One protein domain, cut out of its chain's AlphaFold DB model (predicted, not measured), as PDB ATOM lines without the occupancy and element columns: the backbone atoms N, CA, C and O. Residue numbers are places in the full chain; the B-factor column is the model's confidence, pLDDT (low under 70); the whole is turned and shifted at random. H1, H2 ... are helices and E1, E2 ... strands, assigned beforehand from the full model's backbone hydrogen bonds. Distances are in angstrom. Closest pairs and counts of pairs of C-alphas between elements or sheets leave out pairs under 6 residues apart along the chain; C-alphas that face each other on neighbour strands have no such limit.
ATOM      1  N   ALA A  43      38.682  52.294 -48.565       96.88
ATOM      2  CA  ALA A  43      39.382  51.093 -48.145       96.88
ATOM      3  C   ALA A  43      38.405  50.167 -47.405       96.88
ATOM      4  O   ALA A  43      37.282  50.562 -47.093       96.88
ATOM      5  N   LEU A  44      38.849  48.946 -47.133       97.31
ATOM      6  CA  LEU A  44      38.112  47.911 -46.419       97.31
ATOM      7  C   LEU A  44      38.871  47.566 -45.138       97.31
ATOM      8  O   LEU A  44      40.101  47.490 -45.149       97.31
ATOM      9  N   PHE A  45      38.150  47.382 -44.039       97.25
ATOM     10  CA  PHE A  45      38.732  47.161 -42.721       97.25
ATOM     11  C   PHE A  45      38.077  45.990 -42.007       97.25
ATOM     12  O   PHE A  45      36.856  45.848 -42.036       97.25
ATOM     13  N   ASP A  46      38.894  45.239 -41.279       95.94
ATOM     14  CA  ASP A  46      38.447  44.350 -40.211       95.94
ATOM     15  C   ASP A  46      39.125  44.700 -38.892       95.94
ATOM     16  O   ASP A  46      40.163  45.371 -38.862       95.94
ATOM     17  N   LYS A  47      38.521  44.232 -37.798       94.31
ATOM     18  CA  LYS A  47      39.002  44.464 -36.441       94.31
ATOM     19  C   LYS A  47      39.002  43.171 -35.628       94.31
ATOM     20  O   LYS A  47      38.012  42.437 -35.611       94.31
ATOM     21  N   PHE A  48      40.111  42.924 -34.940       94.25
ATOM     22  CA  PHE A  48      40.309  41.762 -34.081       94.25
ATOM     23  C   PHE A  48      40.913  42.174 -32.740       94.25
ATOM     24  O   PHE A  48      41.714  43.108 -32.670       94.25
ATOM     25  N   ILE A  49      40.569  41.417 -31.703       93.12
ATOM     26  CA  ILE A  49      41.219  41.474 -30.396       93.12
ATOM     27  C   ILE A  49      42.143  40.261 -30.209       93.12
ATOM     28  O   ILE A  49      41.818  39.156 -30.658       93.12
ATOM     29  N   CYS A  50      43.291  40.463 -29.566       90.94
ATOM     30  CA  CYS A  50      44.224  39.414 -29.145       90.94
ATOM     31  C   CYS A  50      44.627  39.557 -27.675       90.94
ATOM     32  O   CYS A  50      44.391  40.591 -27.056       90.94
ATOM     33  N   ASP A  51      45.293  38.530 -27.151       85.25
ATOM     34  CA  ASP A  51      45.648  38.429 -25.733       85.25
ATOM     35  C   ASP A  51      46.661  39.505 -25.295       85.25
ATOM     36  O   ASP A  51      46.496  40.132 -24.252       85.25
ATOM     37  N   SER A  52      47.707  39.766 -26.089       82.62
ATOM     38  CA  SER A  52      48.651  40.855 -25.811       82.62
ATOM     39  C   SER A  52      49.461  41.239 -27.043       82.62
ATOM     40  O   SER A  52      50.030  40.374 -27.700       82.62
ATOM     41  N   ILE A  53      49.579  42.541 -27.320       84.00
ATOM     42  CA  ILE A  53      50.495  43.054 -28.353       84.00
ATOM     43  C   ILE A  53      51.899  43.291 -27.780       84.00
ATOM     44  O   ILE A  53      52.886  43.246 -28.511       84.00
ATOM     45  N   LYS A  54      52.007  43.553 -26.472       67.25
ATOM     46  CA  LYS A  54      53.262  43.950 -25.808       67.25
ATOM     47  C   LYS A  54      54.250  42.804 -25.601       67.25
ATOM     48  O   LYS A  54      55.438  43.072 -25.457       67.25
ATOM     49  N   ASN A  55      53.768  41.565 -25.557       60.06
ATOM     50  CA  ASN A  55      54.590  40.406 -25.203       60.06
ATOM     51  C   ASN A  55      55.250  39.723 -26.411       60.06
ATOM     52  O   ASN A  55      56.061  38.822 -26.220       60.06
ATOM     53  N   GLU A  56      54.943  40.156 -27.636       63.81
ATOM     54  CA  GLU A  56      55.427  39.503 -28.850       63.81
ATOM     55  C   GLU A  56      56.615  40.263 -29.444       63.81
ATOM     56  O   GLU A  56      56.464  41.307 -30.085       63.81
ATOM     57  N   ASN A  57      57.818  39.705 -29.268       65.62
ATOM     58  CA  ASN A  57      59.051  40.227 -29.869       65.62
ATOM     59  C   ASN A  57      58.999  40.237 -31.413       65.62
ATOM     60  O   ASN A  57      59.785  40.947 -32.040       65.62
ATOM     61  N   ASN A  58      58.059  39.496 -32.021       81.62
ATOM     62  CA  ASN A  58      57.798  39.489 -33.458       81.62
ATOM     63  C   ASN A  58      56.289  39.452 -33.777       81.62
ATOM     64  O   ASN A  58      55.734  38.444 -34.211       81.62
ATOM     65  N   LEU A  59      55.601  40.577 -33.571       86.00
ATOM     66  CA  LEU A  59      54.158  40.688 -33.821       86.00
ATOM     67  C   LEU A  59      53.741  40.358 -35.271       86.00
ATOM     68  O   LEU A  59      52.616  39.916 -35.488       86.00
ATOM     69  N   GLU A  60      54.603  40.585 -36.267       90.06
ATOM     70  CA  GLU A  60      54.304  40.226 -37.662       90.06
ATOM     71  C   GLU A  60      54.225  38.708 -37.851       90.06
ATOM     72  O   GLU A  60      53.301  38.224 -38.501       90.06
ATOM     73  N   GLU A  61      55.147  37.960 -37.246       89.56
ATOM     74  CA  GLU A  61      55.126  36.494 -37.237       89.56
ATOM     75  C   GLU A  61      53.914  35.970 -36.464       89.56
ATOM     76  O   GLU A  61      53.139  35.189 -37.012       89.56
ATOM     77  N   TYR A  62      53.640  36.522 -35.276       88.69
ATOM     78  CA  TYR A  62      52.433  36.187 -34.515       88.69
ATOM     79  C   TYR A  62      51.148  36.438 -35.322       88.69
ATOM     80  O   TYR A  62      50.247  35.596 -35.345       88.69
ATOM     81  N   PHE A  63      51.061  37.581 -36.017       91.88
ATOM     82  CA  PHE A  63      49.938  37.907 -36.894       91.88
ATOM     83  C   PHE A  63      49.800  36.897 -38.036       91.88
ATOM     84  O   PHE A  63      48.702  36.405 -38.297       91.88
ATOM     85  N   LYS A  64      50.910  36.556 -38.692       91.69
ATOM     86  CA  LYS A  64      50.937  35.579 -39.779       91.69
ATOM     87  C   LYS A  64      50.421  34.219 -39.315       91.69
ATOM     88  O   LYS A  64      49.460  33.725 -39.895       91.69
ATOM     89  N   GLU A  65      50.983  33.677 -38.243       89.56
ATOM     90  CA  GLU A  65      50.638  32.350 -37.721       89.56
ATOM     91  C   GLU A  65      49.189  32.282 -37.218       89.56
ATOM     92  O   GLU A  65      48.455  31.338 -37.506       89.56
ATOM     93  N   ASN A  66      48.739  33.303 -36.481       88.88
ATOM     94  CA  ASN A  66      47.450  33.248 -35.785       88.88
ATOM     95  C   ASN A  66      46.271  33.775 -36.616       88.88
ATOM     96  O   ASN A  66      45.119  33.497 -36.259       88.88
ATOM     97  N   PHE A  67      46.526  34.541 -37.684       91.88
ATOM     98  CA  PHE A  67      45.495  35.074 -38.583       91.88
ATOM     99  C   PHE A  67      45.631  34.542 -40.009       91.88
ATOM    100  O   PHE A  67      44.703  33.897 -40.490       91.88
ATOM    101  N   LEU A  68      46.756  34.799 -40.684       91.69
ATOM    102  CA  LEU A  68      46.899  34.513 -42.120       91.69
ATOM    103  C   LEU A  68      47.005  33.017 -42.434       91.69
ATOM    104  O   LEU A  68      46.448  32.554 -43.427       91.69
ATOM    105  N   GLU A  69      47.705  32.269 -41.585       90.38
ATOM    106  CA  GLU A  69      47.911  30.821 -41.713       90.38
ATOM    107  C   GLU A  69      46.883  30.010 -40.914       90.38
ATOM    108  O   GLU A  69      46.848  28.781 -40.983       90.38
ATOM    109  N   ASN A  70      45.994  30.689 -40.187       88.38
ATOM    110  CA  ASN A  70      44.941  30.043 -39.428       88.38
ATOM    111  C   ASN A  70      43.862  29.492 -40.369       88.38
ATOM    112  O   ASN A  70      43.162  30.241 -41.058       88.38
ATOM    113  N   SER A  71      43.679  28.171 -40.343       84.50
ATOM    114  CA  SER A  71      42.717  27.464 -41.192       84.50
ATOM    115  C   SER A  71      41.276  27.952 -41.025       84.50
ATOM    116  O   SER A  71      40.490  27.832 -41.959       84.50
ATOM    117  N   GLN A  72      40.919  28.530 -39.871       88.94
ATOM    118  CA  GLN A  72      39.590  29.097 -39.630       88.94
ATOM    119  C   GLN A  72      39.269  30.269 -40.571       88.94
ATOM    120  O   GLN A  72      38.112  30.452 -40.940       88.94
ATOM    121  N   TYR A  73      40.270  31.072 -40.939       90.00
ATOM    122  CA  TYR A  73      40.078  32.286 -41.737       90.00
ATOM    123  C   TYR A  73      40.528  32.130 -43.191       90.00
ATOM    124  O   TYR A  73      40.307  33.043 -43.981       90.00
ATOM    125  N   HIS A  74      41.146  31.002 -43.555       91.19
ATOM    126  CA  HIS A  74      41.826  30.834 -44.840       91.19
ATOM    127  C   HIS A  74      40.935  31.162 -46.048       91.19
ATOM    128  O   HIS A  74      41.271  32.046 -46.835       91.19
ATOM    129  N   GLU A  75      39.767  30.524 -46.150       91.19
ATOM    130  CA  GLU A  75      38.828  30.761 -47.257       91.19
ATOM    131  C   GLU A  75      38.337  32.212 -47.288       91.19
ATOM    132  O   GLU A  75      38.327  32.858 -48.335       91.19
ATOM    133  N   GLU A  76      38.003  32.784 -46.130       92.69
ATOM    134  CA  GLU A  76      37.572  34.178 -46.054       92.69
ATOM    135  C   GLU A  76      38.678  35.143 -46.505       92.69
ATOM    136  O   GLU A  76      38.407  36.094 -47.239       92.69
ATOM    137  N   ILE A  77      39.930  34.894 -46.111       95.19
ATOM    138  CA  ILE A  77      41.089  35.687 -46.534       95.19
ATOM    139  C   ILE A  77      41.244  35.610 -48.054       95.19
ATOM    140  O   ILE A  77      41.401  36.654 -48.691       95.19
ATOM    141  N   LEU A  78      41.158  34.417 -48.653       95.12
ATOM    142  CA  LEU A  78      41.250  34.245 -50.109       95.12
ATOM    143  C   LEU A  78      40.166  35.041 -50.843       95.12
ATOM    144  O   LEU A  78      40.458  35.758 -51.802       95.12
ATOM    145  N   ARG A  79      38.925  34.987 -50.355       95.81
ATOM    146  CA  ARG A  79      37.783  35.737 -50.901       95.81
ATOM    147  C   ARG A  79      37.958  37.249 -50.763       95.81
ATOM    148  O   ARG A  79      37.701  37.995 -51.707       95.81
ATOM    149  N   LYS A  80      38.432  37.724 -49.609       96.50
ATOM    150  CA  LYS A  80      38.724  39.149 -49.381       96.50
ATOM    151  C   LYS A  80      39.852  39.649 -50.276       96.50
ATOM    152  O   LYS A  80      39.751  40.752 -50.811       96.50
ATOM    153  N   VAL A  81      40.880  38.824 -50.479       95.81
ATOM    154  CA  VAL A  81      41.974  39.085 -51.423       95.81
ATOM    155  C   VAL A  81      41.450  39.156 -52.862       95.81
ATOM    156  O   VAL A  81      41.810  40.073 -53.593       95.81
ATOM    157  N   ASP A  82      40.541  38.264 -53.263       95.38
ATOM    158  CA  ASP A  82      39.892  38.326 -54.579       95.38
ATOM    159  C   ASP A  82      39.111  39.640 -54.784       95.38
ATOM    160  O   ASP A  82      39.237  40.284 -55.828       95.38
ATOM    161  N   ILE A  83      38.380  40.106 -53.764       96.12
ATOM    162  CA  ILE A  83      37.655  41.390 -53.810       96.12
ATOM    163  C   ILE A  83      38.604  42.579 -53.989       96.12
ATOM    164  O   ILE A  83      38.339  43.449 -54.824       96.12
ATOM    165  N   ILE A  84      39.706  42.646 -53.235       95.69
ATOM    166  CA  ILE A  84      40.663  43.754 -53.395       95.69
ATOM    167  C   ILE A  84      41.445  43.667 -54.702       95.69
ATOM    168  O   ILE A  84      41.767  44.703 -55.256       95.69
ATOM    169  N   ASN A  85      41.705  42.476 -55.248       93.25
ATOM    170  CA  ASN A  85      42.383  42.341 -56.542       93.25
ATOM    171  C   ASN A  85      41.490  42.759 -57.719       93.25
ATOM    172  O   ASN A  85      41.990  43.183 -58.759       93.25
ATOM    173  N   LYS A  86      40.167  42.642 -57.562       92.00
ATOM    174  CA  LYS A  86      39.161  43.065 -58.550       92.00
ATOM    175  C   LYS A  86      38.688  44.509 -58.360       92.00
ATOM    176  O   LYS A  86      37.853  44.980 -59.135       92.00
ATOM    177  N   SER A  87      39.187  45.214 -57.347       91.38
ATOM    178  CA  SER A  87      38.837  46.606 -57.058       91.38
ATOM    179  C   SER A  87      40.087  47.465 -56.861       91.38
ATOM    180  O   SER A  87      41.194  46.963 -56.744       91.38
ATOM    181  N   ASP A  88      39.922  48.785 -56.794       89.81
ATOM    182  CA  ASP A  88      41.027  49.700 -56.456       89.81
ATOM    183  C   ASP A  88      41.184  49.883 -54.932       89.81
ATOM    184  O   ASP A  88      41.830  50.824 -54.457       89.81
ATOM    185  N   LEU A  89      40.542  49.020 -54.137       95.75
ATOM    186  CA  LEU A  89      40.504  49.132 -52.685       95.75
ATOM    187  C   LEU A  89      41.680  48.415 -52.030       95.75
ATOM    188  O   LEU A  89      42.266  47.472 -52.549       95.75
ATOM    189  N   ARG A  90      42.011  48.871 -50.824       96.75
ATOM    190  CA  ARG A  90      43.007  48.239 -49.957       96.75
ATOM    191  C   ARG A  90      42.305  47.635 -48.759       96.75
ATOM    192  O   ARG A  90      41.398  48.263 -48.214       96.75
ATOM    193  N   TRP A  91      42.769  46.466 -48.333       98.00
ATOM    194  CA  TRP A  91      42.288  45.817 -47.126       98.00
ATOM    195  C   TRP A  91      43.278  45.995 -45.978       98.00
ATOM    196  O   TRP A  91      44.482  45.757 -46.118       98.00
ATOM    197  N   PHE A  92      42.747  46.435 -44.844       98.19
ATOM    198  CA  PHE A  92      43.487  46.604 -43.611       98.19
ATOM    199  C   PHE A  92      42.865  45.788 -42.482       98.19
ATOM    200  O   PHE A  92      41.646  45.699 -42.352       98.19
ATOM    201  N   VAL A  93      43.719  45.251 -41.619       97.62
ATOM    202  CA  VAL A  93      43.307  44.517 -40.423       97.62
ATOM    203  C   VAL A  93      43.869  45.242 -39.212       97.62
ATOM    204  O   VAL A  93      45.086  45.372 -39.067       97.62
ATOM    205  N   LEU A  94      42.976  45.759 -38.369       97.06
ATOM    206  CA  LEU A  94      43.334  46.352 -37.089       97.06
ATOM    207  C   LEU A  94      43.278  45.272 -36.013       97.06
ATOM    208  O   LEU A  94      42.231  44.675 -35.776       97.06
ATOM    209  N   VAL A  95      44.395  45.061 -35.340       95.38
ATOM    210  CA  VAL A  95      44.498  44.171 -34.187       95.38
ATOM    211  C   VAL A  95      44.721  45.025 -32.953       95.38
ATOM    212  O   VAL A  95      45.567  45.915 -32.993       95.38
ATOM    213  N   HIS A  96      43.999  44.773 -31.866       94.31
ATOM    214  CA  HIS A  96      44.258  45.422 -30.582       94.31
ATOM    215  C   HIS A  96      44.262  44.427 -29.420       94.31
ATOM    216  O   HIS A  96      43.728  43.328 -29.540       94.31
ATOM    217  N   ASP A  97      44.857  44.809 -28.295       93.06
ATOM    218  CA  ASP A  97      44.795  44.040 -27.050       93.06
ATOM    219  C   ASP A  97      43.795  44.642 -26.048       93.06
ATOM    220  O   ASP A  97      43.063  45.592 -26.361       93.06
ATOM    221  N   GLU A  98      43.728  44.067 -24.846       91.69
ATOM    222  CA  GLU A  98      42.864  44.545 -23.758       91.69
ATOM    223  C   GLU A  98      43.251  45.947 -23.253       91.69
ATOM    224  O   GLU A  98      42.382  46.711 -22.825       91.69
ATOM    225  N   ASP A  99      44.530  46.322 -23.383       92.31
ATOM    226  CA  ASP A  99      45.037  47.668 -23.089       92.31
ATOM    227  C   ASP A  99      44.683  48.684 -24.194       92.31
ATOM    228  O   ASP A  99      44.942  49.883 -24.051       92.31
ATOM    229  N   LEU A 100      44.054  48.227 -25.285       93.81
ATOM    230  CA  LEU A 100      43.662  49.005 -26.465       93.81
ATOM    231  C   LEU A 100      44.837  49.608 -27.239       93.81
ATOM    232  O   LEU A 100      44.634  50.503 -28.073       93.81
ATOM    233  N   ILE A 101      46.049  49.096 -27.018       94.19
ATOM    234  CA  ILE A 101      47.131  49.288 -27.977       94.19
ATOM    235  C   ILE A 101      46.717  48.555 -29.239       94.19
ATOM    236  O   ILE A 101      46.106  47.493 -29.170       94.19
ATOM    237  N   SER A 102      47.001  49.132 -30.401       95.31
ATOM    238  CA  SER A 102      46.616  48.511 -31.662       95.31
ATOM    239  C   SER A 102      47.694  48.595 -32.721       95.31
ATOM    240  O   SER A 102      48.509  49.518 -32.748       95.31
ATOM    241  N   VAL A 103      47.695  47.615 -33.612       95.81
ATOM    242  CA  VAL A 103      48.567  47.545 -34.775       95.81
ATOM    243  C   VAL A 103      47.716  47.326 -36.008       95.81
ATOM    244  O   VAL A 103      46.802  46.505 -36.022       95.81
ATOM    245  N   LEU A 104      48.011  48.103 -37.043       97.56
ATOM    246  CA  LEU A 104      47.329  48.017 -38.319       97.56
ATOM    247  C   LEU A 104      48.224  47.318 -39.330       97.56
ATOM    248  O   LEU A 104      49.338  47.778 -39.592       97.56
ATOM    249  N   PHE A 105      47.703  46.266 -39.944       97.88
ATOM    250  CA  PHE A 105      48.334  45.574 -41.058       97.88
ATOM    251  C   PHE A 105      47.616  45.909 -42.357       97.88
ATOM    252  O   PHE A 105      46.394  46.060 -42.380       97.88
ATOM    253  N   ARG A 106      48.373  46.010 -43.449       97.88
ATOM    254  CA  ARG A 106      47.825  46.016 -44.806       97.88
ATOM    255  C   ARG A 106      48.037  44.645 -45.418       97.88
ATOM    256  O   ARG A 106      49.172  44.169 -45.453       97.88
ATOM    257  N   ILE A 107      46.962  44.054 -45.925       97.81
ATOM    258  CA  ILE A 107      46.984  42.727 -46.541       97.81
ATOM    259  C   ILE A 107      46.886  42.889 -48.056       97.81
ATOM    260  O   ILE A 107      46.000  43.584 -48.556       97.81
ATOM    261  N   GLU A 108      47.814  42.277 -48.786       95.88
ATOM    262  CA  GLU A 108      47.807  42.238 -50.256       95.88
ATOM    263  C   GLU A 108      47.531  40.822 -50.771       95.88
ATOM    264  O   GLU A 108      46.893  40.646 -51.802       95.88
ATOM    265  N   SER A 109      47.992  39.804 -50.045       94.81
ATOM    266  CA  SER A 109      47.695  38.389 -50.287       94.81
ATOM    267  C   SER A 109      47.972  37.583 -49.007       94.81
ATOM    268  O   SER A 109      48.592  38.134 -48.090       94.81
ATOM    269  N   PRO A 110      47.608  36.287 -48.929       90.94
ATOM    270  CA  PRO A 110      47.925  35.457 -47.762       90.94
ATOM    271  C   PRO A 110      49.424  35.416 -47.423       90.94
ATOM    272  O   PRO A 110      49.795  35.304 -46.261       90.94
ATOM    273  N   SER A 111      50.295  35.557 -48.428       91.69
ATOM    274  CA  SER A 111      51.753  35.546 -48.265       91.69
ATOM    275  C   SER A 111      52.397  36.936 -48.284       91.69
ATOM    276  O   SER A 111      53.616  37.040 -48.167       91.69
ATOM    277  N   LYS A 112      51.620  38.012 -48.475       95.06
ATOM    278  CA  LYS A 112      52.145  39.379 -48.601       95.06
ATOM    279  C   LYS A 112      51.305  40.357 -47.794       95.06
ATOM    280  O   LYS A 112      50.196  40.726 -48.182       95.06
ATOM    281  N   PHE A 113      51.886  40.819 -46.698       96.50
ATOM    282  CA  PHE A 113      51.328  41.827 -45.810       96.50
ATOM    283  C   PHE A 113      52.466  42.650 -45.197       96.50
ATOM    284  O   PHE A 113      53.632  42.274 -45.305       96.50
ATOM    285  N   HIS A 114      52.143  43.787 -44.587       94.88
ATOM    286  CA  HIS A 114      53.111  44.561 -43.806       94.88
ATOM    287  C   HIS A 114      52.424  45.356 -42.704       94.88
ATOM    288  O   HIS A 114      51.267  45.781 -42.847       94.88
ATOM    289  N   LYS A 115      53.157  45.607 -41.618       96.00
ATOM    290  CA  LYS A 115      52.735  46.562 -40.599       96.00
ATOM    291  C   LYS A 115      52.710  47.981 -41.168       96.00
ATOM    292  O   LYS A 115      53.692  48.469 -41.719       96.00
ATOM    293  N   VAL A 116      51.583  48.664 -40.996       96.56
ATOM    294  CA  VAL A 116      51.390  50.061 -41.407       96.56
ATOM    295  C   VAL A 116      51.741  51.005 -40.267       96.56
ATOM    296  O   VAL A 116      52.477  51.967 -40.464       96.56
ATOM    297  N   ASN A 117      51.184  50.763 -39.078       95.69
ATOM    298  CA  ASN A 117      51.406  51.621 -37.917       95.69
ATOM    299  C   ASN A 117      51.035  50.914 -36.603       95.69
ATOM    300  O   ASN A 117      50.315  49.915 -36.604       95.69
ATOM    301  N   THR A 118      51.499  51.478 -35.490       95.12
ATOM    302  CA  THR A 118      51.121  51.110 -34.123       95.12
ATOM    303  C   THR A 118      50.527  52.334 -33.430       95.12
ATOM    304  O   THR A 118      51.099  53.422 -33.467       95.12
ATOM    305  N   PHE A 119      49.388  52.155 -32.770       96.12
ATOM    306  CA  PHE A 119      48.649  53.204 -32.079       96.12
ATOM    307  C   PHE A 119      48.590  52.889 -30.590       96.12
ATOM    308  O   PHE A 119      48.342  51.752 -30.192       96.12
ATOM    309  N   ARG A 120      48.824  53.909 -29.763       94.56
ATOM    310  CA  ARG A 120      48.860  53.760 -28.300       94.56
ATOM    311  C   ARG A 120      47.470  53.653 -27.683       94.56
ATOM    312  O   ARG A 120      47.347  53.183 -26.561       94.56
ATOM    313  N   ASP A 121      46.456  54.117 -28.406       95.56
ATOM    314  CA  ASP A 121      45.070  54.152 -27.958       95.56
ATOM    315  C   ASP A 121      44.101  54.305 -29.155       95.56
ATOM    316  O   ASP A 121      44.518  54.689 -30.258       95.56
ATOM    317  N   PRO A 122      42.789  54.066 -28.960       96.44
ATOM    318  CA  PRO A 122      41.795  54.195 -30.027       96.44
ATOM    319  C   PRO A 122      41.622  55.616 -30.580       96.44
ATOM    320  O   PRO A 122      41.146  55.780 -31.703       96.44
ATOM    321  N   GLU A 123      41.965  56.662 -29.821       95.62
ATOM    322  CA  GLU A 123      41.839  58.048 -30.283       95.62
ATOM    323  C   GLU A 123      42.917  58.387 -31.316       95.62
ATOM    324  O   GLU A 123      42.610  58.961 -32.366       95.62
ATOM    325  N   SER A 124      44.160  57.975 -31.063       96.56
ATOM    326  CA  SER A 124      45.278  58.116 -31.994       96.56
ATOM    327  C   SER A 124      45.017  57.367 -33.305       96.56
ATOM    328  O   SER A 124      45.208  57.945 -34.380       96.56
ATOM    329  N   PHE A 125      44.463  56.147 -33.237       97.00
ATOM    330  CA  PHE A 125      43.978  55.432 -34.421       97.00
ATOM    331  C   PHE A 125      42.864  56.205 -35.135       97.00
ATOM    332  O   PHE A 125      42.953  56.437 -36.340       97.00
ATOM    333  N   ALA A 126      41.832  56.654 -34.414       95.44
ATOM    334  CA  ALA A 126      40.690  57.342 -35.012       95.44
ATOM    335  C   ALA A 126      41.089  58.627 -35.751       95.44
ATOM    336  O   ALA A 126      40.580  58.903 -36.839       95.44
ATOM    337  N   ASN A 127      42.013  59.406 -35.185       94.19
ATOM    338  CA  ASN A 127      42.547  60.613 -35.817       94.19
ATOM    339  C   ASN A 127      43.240  60.288 -37.145       94.19
ATOM    340  O   ASN A 127      42.915  60.891 -38.172       94.19
ATOM    341  N   TRP A 128      44.135  59.300 -37.138       95.75
ATOM    342  CA  TRP A 128      44.826  58.846 -38.343       95.75
ATOM    343  C   TRP A 128      43.858  58.269 -39.388       95.75
ATOM    344  O   TRP A 128      43.939  58.616 -40.570       95.75
ATOM    345  N   PHE A 129      42.910  57.437 -38.955       95.94
ATOM    346  CA  PHE A 129      41.928  56.775 -39.811       95.94
ATOM    347  C   PHE A 129      41.033  57.781 -40.534       95.94
ATOM    348  O   PHE A 129      40.858  57.686 -41.749       95.94
ATOM    349  N   TYR A 130      40.496  58.781 -39.826       93.88
ATOM    350  CA  TYR A 130      39.658  59.800 -40.460       93.88
ATOM    351  C   TYR A 130      40.463  60.690 -41.400       93.88
ATOM    352  O   TYR A 130      40.011  60.940 -42.510       93.88
ATOM    353  N   TYR A 131      41.673  61.109 -41.026       91.38
ATOM    354  CA  TYR A 131      42.511  61.883 -41.944       91.38
ATOM    355  C   TYR A 131      42.795  61.107 -43.244       91.38
ATOM    356  O   TYR A 131      42.674  61.644 -44.348       91.38
ATOM    357  N   SER A 132      43.070  59.807 -43.123       93.44
ATOM    358  CA  SER A 132      43.481  58.959 -44.243       93.44
ATOM    359  C   SER A 132      42.307  58.482 -45.109       93.44
ATOM    360  O   SER A 132      42.352  58.625 -46.330       93.44
ATOM    361  N   PHE A 133      41.208  58.011 -44.511       94.31
ATOM    362  CA  PHE A 133      40.188  57.217 -45.218       94.31
ATOM    363  C   PHE A 133      38.754  57.732 -45.125       94.31
ATOM    364  O   PHE A 133      37.967  57.430 -46.016       94.31
ATOM    365  N   SER A 134      38.387  58.507 -44.105       91.19
ATOM    366  CA  SER A 134      36.985  58.897 -43.879       91.19
ATOM    367  C   SER A 134      36.766  60.407 -43.989       91.19
ATOM    368  O   SER A 134      37.695  61.200 -43.894       91.19
ATOM    369  N   GLU A 135      35.526  60.839 -44.182       84.44
ATOM    370  CA  GLU A 135      35.151  62.241 -43.988       84.44
ATOM    371  C   GLU A 135      34.866  62.532 -42.514       84.44
ATOM    372  O   GLU A 135      34.161  61.779 -41.835       84.44
ATOM    373  N   ILE A 136      35.385  63.659 -42.015       74.38
ATOM    374  CA  ILE A 136      35.058  64.152 -40.674       74.38
ATOM    375  C   ILE A 136      33.580  64.546 -40.664       74.38
ATOM    376  O   ILE A 136      33.152  65.454 -41.370       74.38
ATOM    377  N   ARG A 137      32.786  63.855 -39.843       68.88
ATOM    378  CA  ARG A 137      31.355  64.131 -39.699       68.88
ATOM    379  C   ARG A 137      31.142  65.073 -38.521       68.88
ATOM    380  O   ARG A 137      31.299  64.672 -37.374       68.88
ATOM    381  N   GLU A 138      30.712  66.303 -38.795       60.06
ATOM    382  CA  GLU A 138      30.449  67.307 -37.749       60.06
ATOM    383  C   GLU A 138      29.312  66.901 -36.797       60.06
ATOM    384  O   GLU A 138      29.297  67.269 -35.622       60.06
ATOM    385  N   ARG A 139      28.348  66.115 -37.292       66.62
ATOM    386  CA  ARG A 139      27.179  65.661 -36.529       66.62
ATOM    387  C   ARG A 139      27.140  64.144 -36.451       66.62
ATOM    388  O   ARG A 139      26.685  63.468 -37.377       66.62
ATOM    389  N   ILE A 140      27.562  63.617 -35.309       69.44
ATOM    390  CA  ILE A 140      27.453  62.193 -34.996       69.44
ATOM    391  C   ILE A 140      26.216  61.961 -34.137       69.44
ATOM    392  O   ILE A 140      25.897  62.726 -33.227       69.44
ATOM    393  N   SER A 141      25.489  60.900 -34.474       68.69
ATOM    394  CA  SER A 141      24.322  60.451 -33.725       68.69
ATOM    395  C   SER A 141      24.713  60.114 -32.286       68.69
ATOM    396  O   SER A 141      25.638  59.336 -32.080       68.69
ATOM    397  N   ARG A 142      23.958  60.623 -31.305       67.19
ATOM    398  CA  ARG A 142      24.108  60.223 -29.893       67.19
ATOM    399  C   ARG A 142      23.651  58.785 -29.625       67.19
ATOM    400  O   ARG A 142      23.960  58.242 -28.577       67.19
ATOM    401  N   TYR A 143      22.904  58.181 -30.555       65.88
ATOM    402  CA  TYR A 143      22.492  56.781 -30.457       65.88
ATOM    403  C   TYR A 143      23.703  55.837 -30.477       65.88
ATOM    404  O   TYR A 143      24.514  55.863 -31.412       65.88
ATOM    405  N   GLU A 144      23.778  54.986 -29.462       66.50
ATOM    406  CA  GLU A 144      24.785  53.951 -29.277       66.50
ATOM    407  C   GLU A 144      24.089  52.611 -29.060       66.50
ATOM    408  O   GLU A 144      23.130  52.517 -28.292       66.50
ATOM    409  N   GLU A 145      24.553  51.583 -29.762       70.19
ATOM    410  CA  GLU A 145      24.082  50.224 -29.526       70.19
ATOM    411  C   GLU A 145      24.644  49.714 -28.200       70.19
ATOM    412  O   GLU A 145      25.791  49.986 -27.844       70.19
ATOM    413  N   LYS A 146      23.831  48.964 -27.448       70.00
ATOM    414  CA  LYS A 146      24.159  48.584 -26.063       70.00
ATOM    415  C   LYS A 146      25.475  47.797 -25.943       70.00
ATOM    416  O   LYS A 146      26.168  47.927 -24.935       70.00
ATOM    417  N   ASN A 147      25.859  47.054 -26.982       76.62
ATOM    418  CA  ASN A 147      26.959  46.090 -26.937       76.62
ATOM    419  C   ASN A 147      28.104  46.409 -27.908       76.62
ATOM    420  O   ASN A 147      28.789  45.493 -28.350       76.62
ATOM    421  N   LEU A 148      28.338  47.684 -28.237       84.31
ATOM    422  CA  LEU A 148      29.498  48.025 -29.065       84.31
ATOM    423  C   LEU A 148      30.818  47.600 -28.394       84.31
ATOM    424  O   LEU A 148      30.950  47.787 -27.170       84.31
ATOM    425  N   PRO A 149      31.800  47.119 -29.184       89.12
ATOM    426  CA  PRO A 149      33.164  46.888 -28.727       89.12
ATOM    427  C   PRO A 149      33.742  48.095 -27.985       89.12
ATOM    428  O   PRO A 149      33.453  49.253 -28.307       89.12
ATOM    429  N   ILE A 150      34.577  47.842 -26.976       91.31
ATOM    430  CA  ILE A 150      35.173  48.914 -26.167       91.31
ATOM    431  C   ILE A 150      36.032  49.855 -27.023       91.31
ATOM    432  O   ILE A 150      35.998  51.071 -26.811       91.31
ATOM    433  N   PHE A 151      36.725  49.316 -28.029       93.50
ATOM    434  CA  PHE A 151      37.510  50.086 -28.987       93.50
ATOM    435  C   PHE A 151      36.625  51.107 -29.729       93.50
ATOM    436  O   PHE A 151      36.912  52.307 -29.737       93.50
ATOM    437  N   ASP A 152      35.462  50.668 -30.219       92.19
ATOM    438  CA  ASP A 152      34.499  51.510 -30.946       92.19
ATOM    439  C   ASP A 152      33.882  52.586 -30.054       92.19
ATOM    440  O   ASP A 152      33.706  53.735 -30.477       92.19
ATOM    441  N   LYS A 153      33.591  52.247 -28.793       90.81
ATOM    442  CA  LYS A 153      33.121  53.210 -27.786       90.81
ATOM    443  C   LYS A 153      34.151  54.313 -27.551       90.81
ATOM    444  O   LYS A 153      33.785  55.484 -27.424       90.81
ATOM    445  N   ARG A 154      35.443  53.976 -27.513       92.38
ATOM    446  CA  ARG A 154      36.533  54.954 -27.343       92.38
ATOM    447  C   ARG A 154      36.703  55.836 -28.581       92.38
ATOM    448  O   ARG A 154      36.740  57.055 -28.431       92.38
ATOM    449  N   MET A 155      36.675  55.261 -29.783       92.25
ATOM    450  CA  MET A 155      36.657  56.022 -31.042       92.25
ATOM    451  C   MET A 155      35.451  56.980 -31.140       92.25
ATOM    452  O   MET A 155      35.552  58.122 -31.587       92.25
ATOM    453  N   ARG A 156      34.272  56.548 -30.676       88.69
ATOM    454  CA  ARG A 156      33.064  57.388 -30.640       88.69
ATOM    455  C   ARG A 156      33.219  58.609 -29.737       88.69
ATOM    456  O   ARG A 156      32.764  59.690 -30.119       88.69
ATOM    457  N   LYS A 157      33.881  58.473 -28.583       88.56
ATOM    458  CA  LYS A 157      34.133  59.592 -27.653       88.56
ATOM    459  C   LYS A 157      34.969  60.706 -28.289       88.56
ATOM    460  O   LYS A 157      34.707  61.873 -28.011       88.56
ATOM    461  N   SER A 158      35.878  60.376 -29.209       87.38
ATOM    462  CA  SER A 158      36.661  61.356 -29.981       87.38
ATOM    463  C   SER A 158      35.931  61.900 -31.222       87.38
ATOM    464  O   SER A 158      36.545  62.543 -32.081       87.38
ATOM    465  N   LYS A 159      34.606  61.676 -31.314       87.81
ATOM    466  CA  LYS A 159      33.739  62.075 -32.436       87.81
ATOM    467  C   LYS A 159      34.216  61.501 -33.775       87.81
ATOM    468  O   LYS A 159      34.124  62.161 -34.807       87.81
TER     469      LYS A 159
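Overview. This is residues 43 to 159 of the 281 residues of an uncharacterized protein of Apilactobacillus kunkeei EFB6 (UniProt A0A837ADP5). A twisted sheet of four strands forms a slab with helix H1 over one face and helix H3 over the other, while H2 grazes the sheet near the end of E3. The last helix, H4, packs across the first residues of H3, and a long loop, residues 134 to 149, joins these two helices. The printed part has 117 residues, with four named helices and four named strands in the order E1 H1 H2 E2 E3 E4 H3 H4; the sheet runs E1 E2 E3 E4 and is mixed. The class is mixed, helices and strands, and the whole is compact, with a radius of gyration of the C-alphas of 15.0 A and spans of 40 by 36 by 26 A.

Along the chain. E1, residues 44 to 49, is 17.5 A long and begins at C-alpha 44, (38.112, 47.911, -46.419). H1, residues 59 to 68, is 12.6 A long, and H2, residues 74 to 85, is 16.4 A long. E2, residues 91 to 96, measures 16.7 A and begins at C-alpha 91, (42.288, 45.817, -47.126). E3, residues 102 to 109, measures 21.2 A, and E4, residues 112 to 119, 21.8 A. H3, residues 122 to 133, is 15.6 A long. H4, residues 150 to 157, is 10.8 A long and ends at C-alpha 157, (34.133, 59.592, -27.653).

Arrangement. E1 and E2 are parallel neighbours at 20 degrees, with N 48 and O 94 2.9 A apart, within hydrogen-bond range. E1, H1, H2 and E2 form a strand-helix-strand unit, two parallel neighbour strands with helices between, and its crossover is right-handed. E2, E3 and E4 form a meander, each strand the antiparallel neighbour of the one before, in two hairpins; N 105 and O 93 are 2.9 A apart, and N 116 and O 104 2.8 A. H1 and H3, on opposite faces, make three layers with the sheet. H1 is on the sheet at a height of 8.7 A, over E3 and slantwise to it at 56 degrees on the local plane. H3, at 9.4 A, lies over E3 and only just over E4, with 3 C-alphas on E4, and runs along E3 at 18 degrees on the local plane. H2 only grazes the sheet with residues 77 to 85; its closest C-alphas to E3 are those of Val 81 and Ser 109, 5.9 A. H3 touches H4 with residues 122 to 126 alone, closest at the C-alphas of Pro 122 and Met 155, 5.5 A. In H1, H2, H3 and H4 every O i to N i+4 pair is within hydrogen-bond range.

Size, cuts and confidence. The C-alphas farthest apart, those of Ser 71 and Glu 138, are 41.8 A from each other. The printed part has no cut, and the link from H3 to H4 is long. Residues 54 to 57 and 137 to 144 have pLDDT under 70; the mean of the printed part is 89.5.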